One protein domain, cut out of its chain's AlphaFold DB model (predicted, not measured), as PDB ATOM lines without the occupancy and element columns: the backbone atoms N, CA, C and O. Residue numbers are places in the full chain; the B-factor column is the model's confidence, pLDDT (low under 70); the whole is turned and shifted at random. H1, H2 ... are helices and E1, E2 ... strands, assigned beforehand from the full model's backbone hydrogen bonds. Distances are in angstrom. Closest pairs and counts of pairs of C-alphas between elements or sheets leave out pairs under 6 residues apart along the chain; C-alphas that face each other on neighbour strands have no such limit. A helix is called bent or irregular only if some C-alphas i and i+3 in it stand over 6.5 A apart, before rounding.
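AT A GLANCE: This is residues 16 to 65 of the 260 residues of an uncharacterized protein of Leptolyngbya boryana NIES-2135 (UniProt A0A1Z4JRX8). One long bent strand, E3, is the spine of a small, strongly twisted sheet: E2 folds back along its first part as a hairpin, while E4 and the end of E1 pair with its last part from opposite sides. The single short helix, H1, is on this sheet, between E1 and E2 in the chain. The printed part has 50 residues with four named strands and one named helix: along the chain E1 comes first, then H1, then E2, E3 and E4; the sheet is branched, with the neighbour pairs E1 and E3, E2 and E3, and E3 and E4, each antiparallel, and the class is mostly strand. The whole is loose, with a radius of gyration of the C-alphas of 12.4 A, and flat, spanning 40 by 22 by 11 A.

IN THESE COORDINATES: Begin with E3, residues 40 to 52: find C-alpha 40 at (30.694, -27.612, 36.143) and follow the strand for 32.9 A to C-alpha 52 at (42.425, -13.760, 8.699). It bends by 59 degrees at residue 43. Before it comes E2, residues 34 to 37, 10.5 A long; after it comes E4, residues 58 to 62, 13.5 A long. Go back to the first printed residue, C-alpha 16 at (38.858, -21.283, 3.999), where E1 begins; it holds residues 16 to 22 and is 17.8 A long. H1, residues 24 to 27, measures 6.0 A.

HOW THE PARTS SIT: Look first along E3, whose pairing is staggered: its residues 40 to 46 pair with E2, 47 to 51 with E4 and 49 to 52 with E1. E1 and E2 lie on one side of it, E4 on the other side. E2 and E3 form a hairpin, at 137 degrees between directions, with N 35 and O 45 2.9 A apart, within hydrogen-bond range. E3 and E4 form a second hairpin, at 151 degrees, with N 61 and O 48 at 2.7 A. E2, E3 and E4 make a meander, each strand the antiparallel neighbour of the one before. E1 and E3 stand at 111 degrees, with N 22 and O 49 at 2.9 A. E2 is apart from E1 and from E4. H1 is on the sheet at a height of 8.2 A over the sheet, and only just over E3, with 3 of its 4 C-alphas; the closest C-alphas of H1 and E3 are those of Pro 24 and Val 49, 5.4 A apart. H1 is too short for an O i to N i+4 pair, but its one O i to N i+3 pair is within range.

THE WHOLE: The two C-alphas farthest apart, those of Lys 39 and Thr 54, are 39.8 A from each other. The printed part has no cut and no long link. The mean pLDDT of the printed part is 92.7, and no printed residue is under 70.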
ATOM      1  N   LEU A  16      37.671 -20.820   3.286       97.06
ATOM      2  CA  LEU A  16      38.858 -21.283   3.999       97.06
ATOM      3  C   LEU A  16      40.030 -20.334   3.736       97.06
ATOM      4  O   LEU A  16      40.417 -20.058   2.606       97.06
ATOM      5  N   SER A  17      40.624 -19.813   4.806       96.31
ATOM      6  CA  SER A  17      41.722 -18.853   4.728       96.31
ATOM      7  C   SER A  17      42.779 -19.131   5.788       96.31
ATOM      8  O   SER A  17      42.499 -19.642   6.875       96.31
ATOM      9  N   ILE A  18      44.027 -18.751   5.500       96.31
ATOM     10  CA  ILE A  18      45.122 -18.864   6.468       96.31
ATOM     11  C   ILE A  18      44.899 -17.838   7.582       96.31
ATOM     12  O   ILE A  18      44.992 -16.627   7.372       96.31
ATOM     13  N   CYS A  19      44.638 -18.329   8.789       96.69
ATOM     14  CA  CYS A  19      44.357 -17.504   9.957       96.69
ATOM     15  C   CYS A  19      45.456 -17.668  11.015       96.69
ATOM     16  O   CYS A  19      45.802 -18.788  11.410       96.69
ATOM     17  N   ARG A  20      46.007 -16.553  11.515       95.69
ATOM     18  CA  ARG A  20      46.982 -16.573  12.625       95.69
ATOM     19  C   ARG A  20      46.274 -16.446  13.970       95.69
ATOM     20  O   ARG A  20      45.281 -15.734  14.075       95.69
ATOM     21  N   ALA A  21      46.772 -17.134  14.996       94.88
ATOM     22  CA  ALA A  21      46.297 -16.924  16.362       94.88
ATOM     23  C   ALA A  21      46.828 -15.590  16.900       94.88
ATOM     24  O   ALA A  21      48.013 -15.298  16.743       94.88
ATOM     25  N   ILE A  22      45.969 -14.806  17.548       95.19
ATOM     26  CA  ILE A  22      46.341 -13.553  18.213       95.19
ATOM     27  C   ILE A  22      45.847 -13.544  19.670       95.19
ATOM     28  O   ILE A  22      44.936 -14.303  20.013       95.19
ATOM     29  N   PRO A  23      46.451 -12.730  20.560       93.00
ATOM     30  CA  PRO A  23      45.987 -12.596  21.941       93.00
ATOM     31  C   PRO A  23      44.526 -12.106  22.015       93.00
ATOM     32  O   PRO A  23      44.192 -11.152  21.311       93.00
ATOM     33  N   PRO A  24      43.656 -12.689  22.861       93.31
ATOM     34  CA  PRO A  24      42.248 -12.284  22.953       93.31
ATOM     35  C   PRO A  24      42.017 -10.802  23.280       93.31
ATOM     36  O   PRO A  24      41.068 -10.194  22.785       93.31
ATOM     37  N   GLN A  25      42.945 -10.189  24.015       94.62
ATOM     38  CA  GLN A  25      42.900  -8.772  24.390       94.62
ATOM     39  C   GLN A  25      42.885  -7.836  23.177       94.62
ATOM     40  O   GLN A  25      42.409  -6.711  23.271       94.62
ATOM     41  N   THR A  26      43.368  -8.298  22.019       94.81
ATOM     42  CA  THR A  26      43.375  -7.514  20.772       94.81
ATOM     43  C   THR A  26      41.985  -7.214  20.206       94.81
ATOM     44  O   THR A  26      41.879  -6.375  19.311       94.81
ATOM     45  N   ILE A  27      40.947  -7.894  20.702       94.31
ATOM     46  CA  ILE A  27      39.535  -7.623  20.400       94.31
ATOM     47  C   ILE A  27      38.713  -7.358  21.674       94.31
ATOM     48  O   ILE A  27      37.498  -7.519  21.664       94.31
ATOM     49  N   GLY A  28      39.368  -6.986  22.782       93.50
ATOM     50  CA  GLY A  28      38.699  -6.671  24.050       93.50
ATOM     51  C   GLY A  28      38.225  -7.882  24.865       93.50
ATOM     52  O   GLY A  28      37.478  -7.706  25.822       93.50
ATOM     53  N   LEU A  29      38.649  -9.106  24.523       89.88
ATOM     54  CA  LEU A  29      38.315 -10.301  25.306       89.88
ATOM     55  C   LEU A  29      39.306 -10.527  26.469       89.88
ATOM     56  O   LEU A  29      40.477 -10.141  26.361       89.88
ATOM     57  N   PRO A  30      38.880 -11.198  27.559       90.38
ATOM     58  CA  PRO A  30      39.746 -11.523  28.695       90.38
ATOM     59  C   PRO A  30      41.003 -12.317  28.313       90.38
ATOM     60  O   PRO A  30      41.018 -13.058  27.329       90.38
ATOM     61  N   LYS A  31      42.067 -12.186  29.121       91.31
ATOM     62  CA  LYS A  31      43.362 -12.867  28.902       91.31
ATOM     63  C   LYS A  31      43.244 -14.395  28.925       91.31
ATOM     64  O   LYS A  31      44.044 -15.067  28.264       91.31
ATOM     65  N   ASP A  32      42.276 -14.923  29.665       88.19
ATOM     66  CA  ASP A  32      42.133 -16.354  29.888       88.19
ATOM     67  C   ASP A  32      41.664 -17.091  28.636       88.19
ATOM     68  O   ASP A  32      40.682 -16.750  27.973       88.19
ATOM     69  N   ARG A  33      42.421 -18.137  28.301       81.62
ATOM     70  CA  ARG A  33      42.151 -18.992  27.141       81.62
ATOM     71  C   ARG A  33      41.295 -20.198  27.498       81.62
ATOM     72  O   ARG A  33      40.613 -20.698  26.612       81.62
ATOM     73  N   ARG A  34      41.353 -20.656  28.752       86.19
ATOM     74  CA  ARG A  34      40.587 -21.785  29.288       86.19
ATOM     75  C   ARG A  34      39.395 -21.227  30.047       86.19
ATOM     76  O   ARG A  34      39.576 -20.455  30.982       86.19
ATOM     77  N   TRP A  35      38.210 -21.616  29.622       86.56
ATOM     78  CA  TRP A  35      36.948 -21.235  30.232       86.56
ATOM     79  C   TRP A  35      36.322 -22.477  30.859       86.56
ATOM     80  O   TRP A  35      36.515 -23.584  30.353       86.56
ATOM     81  N   CYS A  36      35.607 -22.302  31.966       89.38
ATOM     82  CA  CYS A  36      34.797 -23.343  32.587       89.38
ATOM     83  C   CYS A  36      33.408 -22.797  32.922       89.38
ATOM     84  O   CYS A  36      33.218 -21.586  33.072       89.38
ATOM     85  N   LYS A  37      32.422 -23.689  33.037       87.12
ATOM     86  CA  LYS A  37      31.119 -23.326  33.603       87.12
ATOM     87  C   LYS A  37      31.247 -23.291  35.122       87.12
ATOM     88  O   LYS A  37      31.761 -24.232  35.711       87.12
ATOM     89  N   SER A  38      30.738 -22.238  35.760       86.62
ATOM     90  CA  SER A  38      30.867 -22.023  37.212       86.62
ATOM     91  C   SER A  38      30.335 -23.184  38.062       86.62
ATOM     92  O   SER A  38      30.895 -23.473  39.114       86.62
ATOM     93  N   LYS A  39      29.279 -23.867  37.598       91.25
ATOM     94  CA  LYS A  39      28.712 -25.059  38.251       91.25
ATOM     95  C   LYS A  39      29.390 -26.379  37.853       91.25
ATOM     96  O   LYS A  39      29.223 -27.372  38.550       91.25
ATOM     97  N   TYR A  40      30.136 -26.400  36.749       92.81
ATOM     98  CA  TYR A  40      30.694 -27.612  36.143       92.81
ATOM     99  C   TYR A  40      32.168 -27.400  35.814       92.81
ATOM    100  O   TYR A  40      32.547 -27.127  34.675       92.81
ATOM    101  N   ASN A  41      33.013 -27.527  36.839       91.38
ATOM    102  CA  ASN A  41      34.461 -27.348  36.709       91.38
ATOM    103  C   ASN A  41      35.111 -28.373  35.768       91.38
ATOM    104  O   ASN A  41      36.219 -28.141  35.282       91.38
ATOM    105  N   ASP A  42      34.431 -29.487  35.504       94.06
ATOM    106  CA  ASP A  42      34.824 -30.516  34.545       94.06
ATOM    107  C   ASP A  42      34.478 -30.143  33.089       94.06
ATOM    108  O   ASP A  42      35.104 -30.651  32.163       94.06
ATOM    109  N   MET A  43      33.543 -29.212  32.867       92.38
ATOM    110  CA  MET A  43      33.196 -28.700  31.539       92.38
ATOM    111  C   MET A  43      34.075 -27.506  31.186       92.38
ATOM    112  O   MET A  43      33.788 -26.359  31.540       92.38
ATOM    113  N   GLN A  44      35.157 -27.787  30.471       93.00
ATOM    114  CA  GLN A  44      36.161 -26.795  30.112       93.00
ATOM    115  C   GLN A  44      36.326 -26.702  28.601       93.00
ATOM    116  O   GLN A  44      36.280 -27.713  27.906       93.00
ATOM    117  N   TRP A  45      36.560 -25.493  28.095       92.75
ATOM    118  CA  TRP A  45      36.812 -25.273  26.674       92.75
ATOM    119  C   TRP A  45      37.821 -24.154  26.444       92.75
ATOM    120  O   TRP A  45      38.023 -23.277  27.291       92.75
ATOM    121  N   PHE A  46      38.458 -24.181  25.274       91.81
ATOM    122  CA  PHE A  46      39.401 -23.149  24.872       91.81
ATOM    123  C   PHE A  46      38.791 -22.185  23.858       91.81
ATOM    124  O   PHE A  46      38.224 -22.595  22.843       91.81
ATOM    125  N   ARG A  47      38.991 -20.885  24.094       90.62
ATOM    126  CA  ARG A  47      38.736 -19.825  23.111       90.62
ATOM    127  C   ARG A  47      40.055 -19.323  22.539       90.62
ATOM    128  O   ARG A  47      41.015 -19.054  23.265       90.62
ATOM    129  N   ARG A  48      40.110 -19.165  21.219       92.50
ATOM    130  CA  ARG A  48      41.257 -18.593  20.504       92.50
ATOM    131  C   ARG A  48      40.768 -17.507  19.567       92.50
ATOM    132  O   ARG A  48      39.856 -17.746  18.786       92.50
ATOM    133  N   VAL A  49      41.408 -16.345  19.587       95.19
ATOM    134  CA  VAL A  49      41.125 -15.299  18.601       95.19
ATOM    135  C   VAL A  49      42.011 -15.514  17.385       95.19
ATOM    136  O   VAL A  49      43.212 -15.779  17.500       95.19
ATOM    137  N   ARG A  50      41.394 -15.447  16.211       95.75
ATOM    138  CA  ARG A  50      42.037 -15.630  14.919       95.75
ATOM    139  C   ARG A  50      41.945 -14.344  14.121       95.75
ATOM    140  O   ARG A  50      40.933 -13.658  14.166       95.75
ATOM    141  N   GLU A  51      43.001 -14.038  13.382       97.25
ATOM    142  CA  GLU A  51      43.006 -12.978  12.379       97.25
ATOM    143  C   GLU A  51      43.236 -13.593  11.004       97.25
ATOM    144  O   GLU A  51      44.252 -14.268  10.781       97.25
ATOM    145  N   CYS A  52      42.297 -13.355  10.091       97.12
ATOM    146  CA  CYS A  52      42.425 -13.760   8.699       97.12
ATOM    147  C   CYS A  52      43.578 -12.996   8.042       97.12
ATOM    148  O   CYS A  52      43.618 -11.764   8.064       97.12
ATOM    149  N   GLN A  53      44.533 -13.704   7.438       96.25
ATOM    150  CA  GLN A  53      45.656 -13.035   6.782       96.25
ATOM    151  C   GLN A  53      45.241 -12.313   5.491       96.25
ATOM    152  O   GLN A  53      45.927 -11.353   5.129       96.25
ATOM    153  N   THR A  54      44.118 -12.711   4.878       96.25
ATOM    154  CA  THR A  54      43.537 -12.122   3.661       96.25
ATOM    155  C   THR A  54      42.806 -10.812   3.959       96.25
ATOM    156  O   THR A  54      43.261  -9.755   3.537       96.25
ATOM    157  N   CYS A  55      41.720 -10.847   4.741       97.06
ATOM    158  CA  CYS A  55      40.867  -9.673   4.988       97.06
ATOM    159  C   CYS A  55      41.158  -8.927   6.300       97.06
ATOM    160  O   CYS A  55      40.513  -7.925   6.586       97.06
ATOM    161  N   LYS A  56      42.091  -9.415   7.133       97.12
ATOM    162  CA  LYS A  56      42.413  -8.875   8.475       97.12
ATOM    163  C   LYS A  56      41.265  -8.899   9.489       97.12
ATOM    164  O   LYS A  56      41.428  -8.390  10.595       97.12
ATOM    165  N   HIS A  57      40.136  -9.530   9.164       97.56
ATOM    166  CA  HIS A  57      39.039  -9.712  10.104       97.56
ATOM    167  C   HIS A  57      39.491 -10.561  11.300       97.56
ATOM    168  O   HIS A  57      40.121 -11.613  11.128       97.56
ATOM    169  N   LYS A  58      39.167 -10.092  12.508       97.50
ATOM    170  CA  LYS A  58      39.495 -10.743  13.777       97.50
ATOM    171  C   LYS A  58      38.228 -11.351  14.358       97.50
ATOM    172  O   LYS A  58      37.255 -10.633  14.556       97.50
ATOM    173  N   PHE A  59      38.249 -12.644  14.651       95.62
ATOM    174  CA  PHE A  59      37.079 -13.357  15.151       95.62
ATOM    175  C   PHE A  59      37.477 -14.418  16.184       95.62
ATOM    176  O   PHE A  59      38.567 -15.000  16.095       95.62
ATOM    177  N   PRO A  60      36.638 -14.663  17.203       93.31
ATOM    178  CA  PRO A  60      36.843 -15.766  18.122       93.31
ATOM    179  C   PRO A  60      36.552 -17.101  17.427       93.31
ATOM    180  O   PRO A  60      35.667 -17.224  16.588       93.31
ATOM    181  N   THR A  61      37.311 -18.114  17.812       92.50
ATOM    182  CA  THR A  61      37.082 -19.521  17.486       92.50
ATOM    183  C   THR A  61      37.080 -20.298  18.795       92.50
ATOM    184  O   THR A  61      37.877 -20.001  19.691       92.50
ATOM    185  N   ALA A  62      36.191 -21.274  18.914       88.12
ATOM    186  CA  ALA A  62      36.135 -22.196  20.038       88.12
ATOM    187  C   ALA A  62      36.265 -23.629  19.512       88.12
ATOM    188  O   ALA A  62      35.952 -23.893  18.352       88.12
ATOM    189  N   GLU A  63      36.767 -24.539  20.346       86.94
ATOM    190  CA  GLU A  63      36.862 -25.970  20.003       86.94
ATOM    191  C   GLU A  63      35.480 -26.615  19.838       86.94
ATOM    192  O   GLU A  63      35.326 -27.566  19.082       86.94
ATOM    193  N   THR A  64      34.477 -26.060  20.516       88.56
ATOM    194  CA  THR A  64      33.075 -26.466  20.446       88.56
ATOM    195  C   THR A  64      32.174 -25.233  20.499       88.56
ATOM    196  O   THR A  64      32.608 -24.173  20.966       88.56
ATOM    197  N   SER A  65      30.935 -25.341  20.020       89.38
ATOM    198  CA  SER A  65      29.973 -24.247  20.143       89.38
ATOM    199  C   SER A  65      29.558 -24.063  21.603       89.38
ATOM    200  O   SER A  65      29.338 -25.013  22.351       89.38
TER     201      SER A  65